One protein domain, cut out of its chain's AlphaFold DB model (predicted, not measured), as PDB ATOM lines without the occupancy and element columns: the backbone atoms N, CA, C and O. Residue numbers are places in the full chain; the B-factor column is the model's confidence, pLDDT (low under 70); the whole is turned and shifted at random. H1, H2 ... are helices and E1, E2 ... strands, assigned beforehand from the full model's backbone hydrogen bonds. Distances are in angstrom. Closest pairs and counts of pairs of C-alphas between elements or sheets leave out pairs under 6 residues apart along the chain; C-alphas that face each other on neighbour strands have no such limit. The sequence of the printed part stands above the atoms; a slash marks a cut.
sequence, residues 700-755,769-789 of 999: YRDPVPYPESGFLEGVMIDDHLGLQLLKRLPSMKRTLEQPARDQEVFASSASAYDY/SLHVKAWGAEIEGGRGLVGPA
ATOM      1  N   TYR A 700      42.080  -8.891  36.812       54.38
ATOM      2  CA  TYR A 700      41.605 -10.231  36.428       54.38
ATOM      3  C   TYR A 700      40.418 -10.183  35.456       54.38
ATOM      4  O   TYR A 700      39.677 -11.160  35.319       54.38
ATOM      5  N   ARG A 701      40.175  -9.022  34.839       65.94
ATOM      6  CA  ARG A 701      39.019  -8.779  33.982       65.94
ATOM      7  C   ARG A 701      39.426  -8.069  32.708       65.94
ATOM      8  O   ARG A 701      39.730  -6.879  32.711       65.94
ATOM      9  N   ASP A 702      39.345  -8.801  31.613       75.06
ATOM     10  CA  ASP A 702      39.587  -8.258  30.292       75.06
ATOM     11  C   ASP A 702      38.436  -7.334  29.856       75.06
ATOM     12  O   ASP A 702      37.281  -7.495  30.287       75.06
ATOM     13  N   PRO A 703      38.704  -6.355  28.973       79.25
ATOM     14  CA  PRO A 703      37.638  -5.705  28.229       79.25
ATOM     15  C   PRO A 703      36.862  -6.757  27.423       79.25
ATOM     16  O   PRO A 703      37.452  -7.651  26.820       79.25
ATOM     17  N   VAL A 704      35.530  -6.645  27.390       80.31
ATOM     18  CA  VAL A 704      34.682  -7.534  26.575       80.31
ATOM     19  C   VAL A 704      35.171  -7.489  25.117       80.31
ATOM     20  O   VAL A 704      35.266  -6.383  24.572       80.31
ATOM     21  N   PRO A 705      35.452  -8.643  24.474       79.00
ATOM     22  CA  PRO A 705      35.904  -8.684  23.087       79.00
ATOM     23  C   PRO A 705      34.987  -7.882  22.163       79.00
ATOM     24  O   PRO A 705      33.760  -7.950  22.278       79.00
ATOM     25  N   TYR A 706      35.583  -7.120  21.245       81.94
ATOM     26  CA  TYR A 706      34.860  -6.254  20.317       81.94
ATOM     27  C   TYR A 706      34.741  -6.929  18.941       81.94
ATOM     28  O   TYR A 706      35.652  -6.788  18.126       81.94
ATOM     29  N   PRO A 707      33.661  -7.681  18.647       83.12
ATOM     30  CA  PRO A 707      33.443  -8.203  17.303       83.12
ATOM     31  C   PRO A 707      33.106  -7.059  16.339       83.12
ATOM     32  O   PRO A 707      32.428  -6.101  16.714       83.12
ATOM     33  N   GLU A 708      33.481  -7.197  15.068       82.38
ATOM     34  CA  GLU A 708      33.150  -6.222  14.012       82.38
ATOM     35  C   GLU A 708      31.632  -5.992  13.865       82.38
ATOM     36  O   GLU A 708      31.183  -4.899  13.528       82.38
ATOM     37  N   SER A 709      30.827  -7.011  14.178       83.94
ATOM     38  CA  SER A 709      29.358  -6.960  14.200       83.94
ATOM     39  C   SER A 709      28.769  -6.139  15.360       83.94
ATOM     40  O   SER A 709      27.561  -5.896  15.379       83.94
ATOM     41  N   GLY A 710      29.571  -5.812  16.381       88.62
ATOM     42  CA  GLY A 710      29.107  -5.297  17.671       88.62
ATOM     43  C   GLY A 710      28.211  -6.261  18.469       88.62
ATOM     44  O   GLY A 710      27.632  -5.851  19.473       88.62
ATOM     45  N   PHE A 711      28.057  -7.517  18.038       90.94
ATOM     46  CA  PHE A 711      27.140  -8.497  18.626       90.94
ATOM     47  C   PHE A 711      27.795  -9.881  18.699       90.94
ATOM     48  O   PHE A 711      28.154 -10.449  17.666       90.94
ATOM     49  N   LEU A 712      27.931 -10.409  19.918       89.06
ATOM     50  CA  LEU A 712      28.329 -11.793  20.187       89.06
ATOM     51  C   LEU A 712      27.067 -12.629  20.413       89.06
ATOM     52  O   LEU A 712      26.143 -12.185  21.095       89.06
ATOM     53  N   GLU A 713      27.044 -13.843  19.881       88.88
ATOM     54  CA  GLU A 713      25.900 -14.749  19.931       88.88
ATOM     55  C   GLU A 713      26.387 -16.161  20.251       88.88
ATOM     56  O   GLU A 713      27.433 -16.577  19.765       88.88
ATOM     57  N   GLY A 714      25.638 -16.899  21.068       86.25
ATOM     58  CA  GLY A 714      25.990 -18.268  21.421       86.25
ATOM     59  C   GLY A 714      24.888 -18.976  22.198       86.25
ATOM     60  O   GLY A 714      23.825 -18.419  22.482       86.25
ATOM     61  N   VAL A 715      25.148 -20.228  22.560       81.19
ATOM     62  CA  VAL A 715      24.193 -21.088  23.268       81.19
ATOM     63  C   VAL A 715      24.821 -21.562  24.576       81.19
ATOM     64  O   VAL A 715      25.976 -21.972  24.610       81.19
ATOM     65  N   MET A 716      24.066 -21.497  25.669       81.00
ATOM     66  CA  MET A 716      24.386 -22.153  26.934       81.00
ATOM     67  C   MET A 716      23.377 -23.276  27.160       81.00
ATOM     68  O   MET A 716      22.276 -23.032  27.653       81.00
ATOM     69  N   ILE A 717      23.768 -24.510  26.839       81.19
ATOM     70  CA  ILE A 717      22.917 -25.703  26.971       81.19
ATOM     71  C   ILE A 717      21.611 -25.516  26.168       81.19
ATOM     72  O   ILE A 717      21.647 -25.586  24.945       81.19
ATOM     73  N   ASP A 718      20.491 -25.212  26.833       74.69
ATOM     74  CA  ASP A 718      19.169 -25.002  26.225       74.69
ATOM     75  C   ASP A 718      18.797 -23.509  26.063       74.69
ATOM     76  O   ASP A 718      17.668 -23.187  25.683       74.69
ATOM     77  N   ASP A 719      19.688 -22.584  26.438       79.25
ATOM     78  CA  ASP A 719      19.438 -21.140  26.449       79.25
ATOM     79  C   ASP A 719      20.252 -20.398  25.384       79.25
ATOM     80  O   ASP A 719      21.482 -20.432  25.363       79.25
ATOM     81  N   HIS A 720      19.548 -19.671  24.517       84.75
ATOM     82  CA  HIS A 720      20.144 -18.740  23.560       84.75
ATOM     83  C   HIS A 720      20.581 -17.449  24.264       84.75
ATOM     84  O   HIS A 720      19.828 -16.875  25.058       84.75
ATOM     85  N   LEU A 721      21.805 -17.002  23.983       88.44
ATOM     86  CA  LEU A 721      22.440 -15.844  24.604       88.44
ATOM     87  C   LEU A 721      23.009 -14.909  23.534       88.44
ATOM     88  O   LEU A 721      23.695 -15.339  22.609       88.44
ATOM     89  N   GLY A 722      22.773 -13.610  23.709       90.19
ATOM     90  CA  GLY A 722      23.371 -12.557  22.893       90.19
ATOM     91  C   GLY A 722      23.944 -11.446  23.767       90.19
ATOM     92  O   GLY A 722      23.262 -10.952  24.668       90.19
ATOM     93  N   LEU A 723      25.182 -11.034  23.489       90.88
ATOM     94  CA  LEU A 723      25.807  -9.852  24.076       90.88
ATOM     95  C   LEU A 723      25.882  -8.763  23.009       90.88
ATOM     96  O   LEU A 723      26.609  -8.873  22.024       90.88
ATOM     97  N   GLN A 724      25.129  -7.690  23.223       92.44
ATOM     98  CA  GLN A 724      25.107  -6.538  22.334       92.44
ATOM     99  C   GLN A 724      25.991  -5.427  22.891       92.44
ATOM    100  O   GLN A 724      25.706  -4.872  23.954       92.44
ATOM    101  N   LEU A 725      27.023  -5.052  22.140       91.19
ATOM    102  CA  LEU A 725      27.769  -3.829  22.395       91.19
ATOM    103  C   LEU A 725      26.939  -2.634  21.924       91.19
ATOM    104  O   LEU A 725      26.355  -2.641  20.839       91.19
ATOM    105  N   LEU A 726      26.864  -1.609  22.770       90.38
ATOM    106  CA  LEU A 726      26.076  -0.400  22.548       90.38
ATOM    107  C   LEU A 726      26.976   0.821  22.718       90.38
ATOM    108  O   LEU A 726      27.792   0.879  23.639       90.38
ATOM    109  N   LYS A 727      26.798   1.838  21.869       90.31
ATOM    110  CA  LYS A 727      27.507   3.112  22.024       90.31
ATOM    111  C   LYS A 727      27.108   3.749  23.355       90.31
ATOM    112  O   LYS A 727      25.923   3.955  23.612       90.31
ATOM    113  N   ARG A 728      28.077   4.074  24.213       89.31
ATOM    114  CA  ARG A 728      27.795   4.699  25.513       89.31
ATOM    115  C   ARG A 728      27.242   6.114  25.306       89.31
ATOM    116  O   ARG A 728      27.890   6.957  24.692       89.31
ATOM    117  N   LEU A 729      26.038   6.361  25.816       92.44
ATOM    118  CA  LEU A 729      25.363   7.662  25.807       92.44
ATOM    119  C   LEU A 729      25.419   8.311  27.207       92.44
ATOM    120  O   LEU A 729      25.700   7.613  28.183       92.44
ATOM    121  N   PRO A 730      25.113   9.621  27.352       91.44
ATOM    122  CA  PRO A 730      25.279  10.352  28.619       91.44
ATOM    123  C   PRO A 730      24.511   9.799  29.828       91.44
ATOM    124  O   PRO A 730      24.820  10.149  30.962       91.44
ATOM    125  N   SER A 731      23.512   8.937  29.618       92.56
ATOM    126  CA  SER A 731      22.893   8.157  30.689       92.56
ATOM    127  C   SER A 731      22.803   6.682  30.306       92.56
ATOM    128  O   SER A 731      22.553   6.335  29.146       92.56
ATOM    129  N   MET A 732      22.959   5.791  31.290       87.38
ATOM    130  CA  MET A 732      22.831   4.346  31.055       87.38
ATOM    131  C   MET A 732      21.421   3.944  30.619       87.38
ATOM    132  O   MET A 732      21.283   2.979  29.878       87.38
ATOM    133  N   LYS A 733      20.388   4.717  30.982       90.38
ATOM    134  CA  LYS A 733      19.028   4.535  30.458       90.38
ATOM    135  C   LYS A 733      18.971   4.773  28.944       90.38
ATOM    136  O   LYS A 733      18.521   3.891  28.225       90.38
ATOM    137  N   ARG A 734      19.514   5.897  28.450       91.44
ATOM    138  CA  ARG A 734      19.581   6.176  27.002       91.44
ATOM    139  C   ARG A 734      20.476   5.183  26.266       91.44
ATOM    140  O   ARG A 734      20.123   4.753  25.177       91.44
ATOM    141  N   THR A 735      21.599   4.786  26.874       90.50
ATOM    142  CA  THR A 735      22.454   3.703  26.351       90.50
ATOM    143  C   THR A 735      21.628   2.426  26.180       90.50
ATOM    144  O   THR A 735      21.608   1.857  25.094       90.50
ATOM    145  N   LEU A 736      20.891   2.066  27.239       90.44
ATOM    146  CA  LEU A 736      19.858   1.035  27.321       90.44
ATOM    147  C   LEU A 736      18.831   1.074  26.181       90.44
ATOM    148  O   LEU A 736      18.430   0.034  25.679       90.44
ATOM    149  N   GLU A 737      18.346   2.251  25.799       91.50
ATOM    150  CA  GLU A 737      17.185   2.403  24.911       91.50
ATOM    151  C   GLU A 737      17.506   2.228  23.416       91.50
ATOM    152  O   GLU A 737      16.603   1.874  22.659       91.50
ATOM    153  N   GLN A 738      18.769   2.382  22.996       91.81
ATOM    154  CA  GLN A 738      19.195   2.330  21.585       91.81
ATOM    155  C   GLN A 738      18.674   1.095  20.819       91.81
ATOM    156  O   GLN A 738      18.666  -0.005  21.380       91.81
ATOM    157  N   PRO A 739      18.260   1.231  19.542       90.06
ATOM    158  CA  PRO A 739      17.960   0.085  18.687       90.06
ATOM    159  C   PRO A 739      19.248  -0.694  18.399       90.06
ATOM    160  O   PRO A 739      20.307  -0.092  18.212       90.06
ATOM    161  N   ALA A 740      19.164  -2.023  18.397       88.88
ATOM    162  CA  ALA A 740      20.306  -2.897  18.159       88.88
ATOM    163  C   ALA A 740      19.859  -4.315  17.765       88.88
ATOM    164  O   ALA A 740      18.684  -4.666  17.910       88.88
ATOM    165  N   ARG A 741      20.806  -5.129  17.280       87.50
ATOM    166  CA  ARG A 741      20.561  -6.460  16.700       87.50
ATOM    167  C   ARG A 741      19.947  -7.449  17.697       87.50
ATOM    168  O   ARG A 741      19.197  -8.330  17.282       87.50
ATOM    169  N   ASP A 742      20.164  -7.253  19.003       86.88
ATOM    170  CA  ASP A 742      19.470  -8.002  20.062       86.88
ATOM    171  C   ASP A 742      17.942  -7.989  19.888       86.88
ATOM    172  O   ASP A 742      17.291  -9.016  20.065       86.88
ATOM    173  N   GLN A 743      17.360  -6.853  19.492       87.00
ATOM    174  CA  GLN A 743      15.915  -6.729  19.296       87.00
ATOM    175  C   GLN A 743      15.402  -7.599  18.142       87.00
ATOM    176  O   GLN A 743      14.365  -8.248  18.289       87.00
ATOM    177  N   GLU A 744      16.131  -7.617  17.024       88.38
ATOM    178  CA  GLU A 744      15.786  -8.363  15.810       88.38
ATOM    179  C   GLU A 744      15.882  -9.867  16.057       88.38
ATOM    180  O   GLU A 744      14.910 -10.588  15.838       88.38
ATOM    181  N   VAL A 745      17.001 -10.328  16.625       87.62
ATOM    182  CA  VAL A 745      17.220 -11.745  16.947       87.62
ATOM    183  C   VAL A 745      16.158 -12.247  17.927       87.62
ATOM    184  O   VAL A 745      15.532 -13.278  17.694       87.62
ATOM    185  N   PHE A 746      15.849 -11.489  18.985       85.62
ATOM    186  CA  PHE A 746      14.786 -11.871  19.919       85.62
ATOM    187  C   PHE A 746      13.368 -11.818  19.320       85.62
ATOM    188  O   PHE A 746      12.478 -12.494  19.846       85.62
ATOM    189  N   ALA A 747      13.124 -11.014  18.280       87.31
ATOM    190  CA  ALA A 747      11.857 -11.010  17.549       87.31
ATOM    191  C   ALA A 747      11.748 -12.242  16.637       87.31
ATOM    192  O   ALA A 747      10.741 -12.946  16.695       87.31
ATOM    193  N   SER A 748      12.813 -12.571  15.899       88.25
ATOM    194  CA  SER A 748      12.911 -13.795  15.094       88.25
ATOM    195  C   SER A 748      12.757 -15.055  15.947       88.25
ATOM    196  O   SER A 748      11.964 -15.932  15.605       88.25
ATOM    197  N   SER A 749      13.425 -15.122  17.103       86.00
ATOM    198  CA  SER A 749      13.272 -16.228  18.054       86.00
ATOM    199  C   SER A 749      11.848 -16.326  18.604       86.00
ATOM    200  O   SER A 749      11.335 -17.430  18.745       86.00
ATOM    201  N   ALA A 750      11.159 -15.208  18.872       86.06
ATOM    202  CA  ALA A 750       9.748 -15.259  19.264       86.06
ATOM    203  C   ALA A 750       8.878 -15.873  18.151       86.06
ATOM    204  O   ALA A 750       8.148 -16.825  18.415       86.06
ATOM    205  N   SER A 751       9.036 -15.415  16.905       90.19
ATOM    206  CA  SER A 751       8.319 -15.965  15.747       90.19
ATOM    207  C   SER A 751       8.619 -17.448  15.500       90.19
ATOM    208  O   SER A 751       7.719 -18.196  15.129       90.19
ATOM    209  N   ALA A 752       9.856 -17.898  15.734       88.06
ATOM    210  CA  ALA A 752      10.242 -19.303  15.605       88.06
ATOM    211  C   ALA A 752       9.612 -20.190  16.696       88.06
ATOM    212  O   ALA A 752       9.136 -21.284  16.395       88.06
ATOM    213  N   TYR A 753       9.556 -19.712  17.945       84.75
ATOM    214  CA  TYR A 753       8.853 -20.400  19.033       84.75
ATOM    215  C   TYR A 753       7.348 -20.494  18.754       84.75
ATOM    216  O   TYR A 753       6.772 -21.570  18.908       84.75
ATOM    217  N   ASP A 754       6.727 -19.409  18.281       88.56
ATOM    218  CA  ASP A 754       5.303 -19.390  17.934       88.56
ATOM    219  C   ASP A 754       5.004 -20.337  16.748       88.56
ATOM    220  O   ASP A 754       4.058 -21.122  16.813       88.56
ATOM    221  N   TYR A 755       5.855 -20.359  15.711       92.38
ATOM    222  CA  TYR A 755       5.761 -21.305  14.585       92.38
ATOM    223  C   TYR A 755       5.899 -22.773  15.024       92.38
ATOM    224  O   TYR A 755       5.166 -23.638  14.547       92.38
ATOM    225  N   SER A 769      20.302  -6.712  30.305       90.88
ATOM    226  CA  SER A 769      20.936  -6.811  31.617       90.88
ATOM    227  C   SER A 769      22.361  -6.275  31.534       90.88
ATOM    228  O   SER A 769      23.150  -6.731  30.713       90.88
ATOM    229  N   LEU A 770      22.703  -5.331  32.411       90.50
ATOM    230  CA  LEU A 770      24.072  -4.822  32.551       90.50
ATOM    231  C   LEU A 770      25.004  -5.795  33.284       90.50
ATOM    232  O   LEU A 770      26.207  -5.546  33.342       90.50
ATOM    233  N   HIS A 771      24.451  -6.864  33.860       91.75
ATOM    234  CA  HIS A 771      25.189  -7.868  34.606       91.75
ATOM    235  C   HIS A 771      24.635  -9.261  34.297       91.75
ATOM    236  O   HIS A 771      23.438  -9.509  34.471       91.75
ATOM    237  N   VAL A 772      25.482 -10.171  33.822       89.81
ATOM    238  CA  VAL A 772      25.083 -11.545  33.481       89.81
ATOM    239  C   VAL A 772      26.193 -12.532  33.829       89.81
ATOM    240  O   VAL A 772      27.373 -12.194  33.779       89.81
ATOM    241  N   LYS A 773      25.802 -13.754  34.201       89.81
ATOM    242  CA  LYS A 773      26.704 -14.896  34.383       89.81
ATOM    243  C   LYS A 773      26.455 -15.874  33.252       89.81
ATOM    244  O   LYS A 773      25.424 -16.539  33.245       89.81
ATOM    245  N   ALA A 774      27.356 -15.877  32.280       83.81
ATOM    246  CA  ALA A 774      27.234 -16.577  31.008       83.81
ATOM    247  C   ALA A 774      28.605 -17.130  30.596       83.81
ATOM    248  O   ALA A 774      29.625 -16.528  30.907       83.81
ATOM    249  N   TRP A 775      28.619 -18.286  29.927       82.75
ATOM    250  CA  TRP A 775      29.826 -18.970  29.434       82.75
ATOM    251  C   TRP A 775      30.964 -19.091  30.471       82.75
ATOM    252  O   TRP A 775      32.130 -18.885  30.167       82.75
ATOM    253  N   GLY A 776      30.620 -19.375  31.736       80.50
ATOM    254  CA  GLY A 776      31.576 -19.453  32.855       80.50
ATOM    255  C   GLY A 776      32.038 -18.099  33.421       80.50
ATOM    256  O   GLY A 776      32.502 -18.040  34.561       80.50
ATOM    257  N   ALA A 777      31.830 -17.005  32.687       84.62
ATOM    258  CA  ALA A 777      32.225 -15.653  33.057       84.62
ATOM    259  C   ALA A 777      31.095 -14.837  33.720       84.62
ATOM    260  O   ALA A 777      29.901 -15.131  33.611       84.62
ATOM    261  N   GLU A 778      31.481 -13.770  34.414       91.38
ATOM    262  CA  GLU A 778      30.625 -12.696  34.917       91.38
ATOM    263  C   GLU A 778      30.940 -11.423  34.116       91.38
ATOM    264  O   GLU A 778      32.068 -10.931  34.124       91.38
ATOM    265  N   ILE A 779      29.943 -10.920  33.387       90.56
ATOM    266  CA  ILE A 779      30.079  -9.799  32.449       90.56
ATOM    267  C   ILE A 779      29.389  -8.570  33.036       90.56
ATOM    268  O   ILE A 779      28.193  -8.606  33.332       90.56
ATOM    269  N   GLU A 780      30.124  -7.466  33.149       91.31
ATOM    270  CA  GLU A 780      29.644  -6.160  33.607       91.31
ATOM    271  C   GLU A 780      29.607  -5.168  32.441       91.31
ATOM    272  O   GLU A 780      30.458  -4.288  32.304       91.31
ATOM    273  N   GLY A 781      28.566  -5.270  31.610       88.44
ATOM    274  CA  GLY A 781      28.371  -4.424  30.426       88.44
ATOM    275  C   GLY A 781      28.284  -2.919  30.720       88.44
ATOM    276  O   GLY A 781      28.519  -2.106  29.834       88.44
ATOM    277  N   GLY A 782      28.008  -2.519  31.968       87.50
ATOM    278  CA  GLY A 782      28.079  -1.113  32.397       87.50
ATOM    279  C   GLY A 782      29.507  -0.566  32.549       87.50
ATOM    280  O   GLY A 782      29.702   0.649  32.470       87.50
ATOM    281  N   ARG A 783      30.494  -1.448  32.756       86.31
ATOM    282  CA  ARG A 783      31.933  -1.134  32.794       86.31
ATOM    283  C   ARG A 783      32.671  -1.588  31.526       86.31
ATOM    284  O   ARG A 783      33.728  -1.046  31.239       86.31
ATOM    285  N   GLY A 784      32.095  -2.520  30.764       86.94
ATOM    286  CA  GLY A 784      32.729  -3.130  29.592       86.94
ATOM    287  C   GLY A 784      33.709  -4.250  29.947       86.94
ATOM    288  O   GLY A 784      34.581  -4.548  29.142       86.94
ATOM    289  N   LEU A 785      33.576  -4.847  31.137       88.19
ATOM    290  CA  LEU A 785      34.499  -5.848  31.680       88.19
ATOM    291  C   LEU A 785      33.887  -7.254  31.658       88.19
ATOM    292  O   LEU A 785      32.693  -7.416  31.931       88.19
ATOM    293  N   VAL A 786      34.719  -8.262  31.410       89.12
ATOM    294  CA  VAL A 786      34.404  -9.690  31.545       89.12
ATOM    295  C   VAL A 786      35.498 -10.383  32.350       89.12
ATOM    296  O   VAL A 786      36.666 -10.040  32.245       89.12
ATOM    297  N   GLY A 787      35.134 -11.365  33.169       86.25
ATOM    298  CA  GLY A 787      36.114 -12.234  33.817       86.25
ATOM    299  C   GLY A 787      35.459 -13.297  34.694       86.25
ATOM    300  O   GLY A 787      34.238 -13.467  34.642       86.25
ATOM    301  N   PRO A 788      36.229 -14.027  35.514       83.56
ATOM    302  CA  PRO A 788      35.690 -15.049  36.403       83.56
ATOM    303  C   PRO A 788      34.700 -14.455  37.414       83.56
ATOM    304  O   PRO A 788      34.837 -13.323  37.883       83.56
ATOM    305  N   ALA A 789      33.685 -15.240  37.781       83.81
ATOM    306  CA  ALA A 789      32.654 -14.785  38.708       83.81
ATOM    307  C   ALA A 789      33.238 -14.442  40.089       83.81
ATOM    308  O   ALA A 789      33.785 -15.319  40.760       83.81
TER     309      ALA A 789
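Overview. This is residues 700 to 755 and 769 to 789 of the 999 residues of an uncharacterized protein of Symbiodinium microadriaticum (UniProt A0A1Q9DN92). Two small antiparallel sheets, the hairpin E1-E2 and the three-strand E3-E4-E5, form a body from which H2 runs off beside the hairpin, its residues 750 to 755 sticking out as a free arm. Short H1 lies off to one end, and residues 702 to 703 pair with E5. The 77 printed residues hold, in order, E1 E2 H1 H2 E3 E4 E5, a mixed class of helices and strands. The whole is only just compact, close to loose, with a radius of gyration of the C-alphas of 13.4 A and spans of 42 by 31 by 22 A.

Along the chain. Find C-alpha 711 at (27.140, -8.497, 18.626), where E1 begins; it runs to 716, 16.2 A. E2, residues 719 to 724, also measures 16.2 A. H1 holds residues 732 to 737, 8.6 A, and H2 residues 741 to 755, 21.1 A, ending at (5.761, -21.305, 14.585). E3 is 771 to 774, 9.6 A; E4 777 to 780, 9.9 A; E5 785 to 788, 10.4 A.

Arrangement. In the hairpin E1 and E2, at 161 degrees, look for N 714 and O 721, 2.9 A. The closest C-alphas of E2 and H2 are those of Gln 724 and Asp 742, 6.3 A. H1 and H2 are apart; in both, every O i to N i+4 pair is within hydrogen-bond range. E3, E4 and E5 form a meander, each strand the antiparallel neighbour of the one before: N 774 and O 777 are 3.0 A apart, N 778 and O 787 2.8 A. E2 and E3 are only just apart, at 8.0 A.

Size, cuts and confidence. The C-alphas of Tyr 700 and Tyr 755 are farthest apart, 43.4 A. Residues 756 to 768 are not printed; C-alphas 755 and 769 are 27.0 A apart across the cut. Of the links printed whole none is long. Residues 700 to 701 are under pLDDT 70.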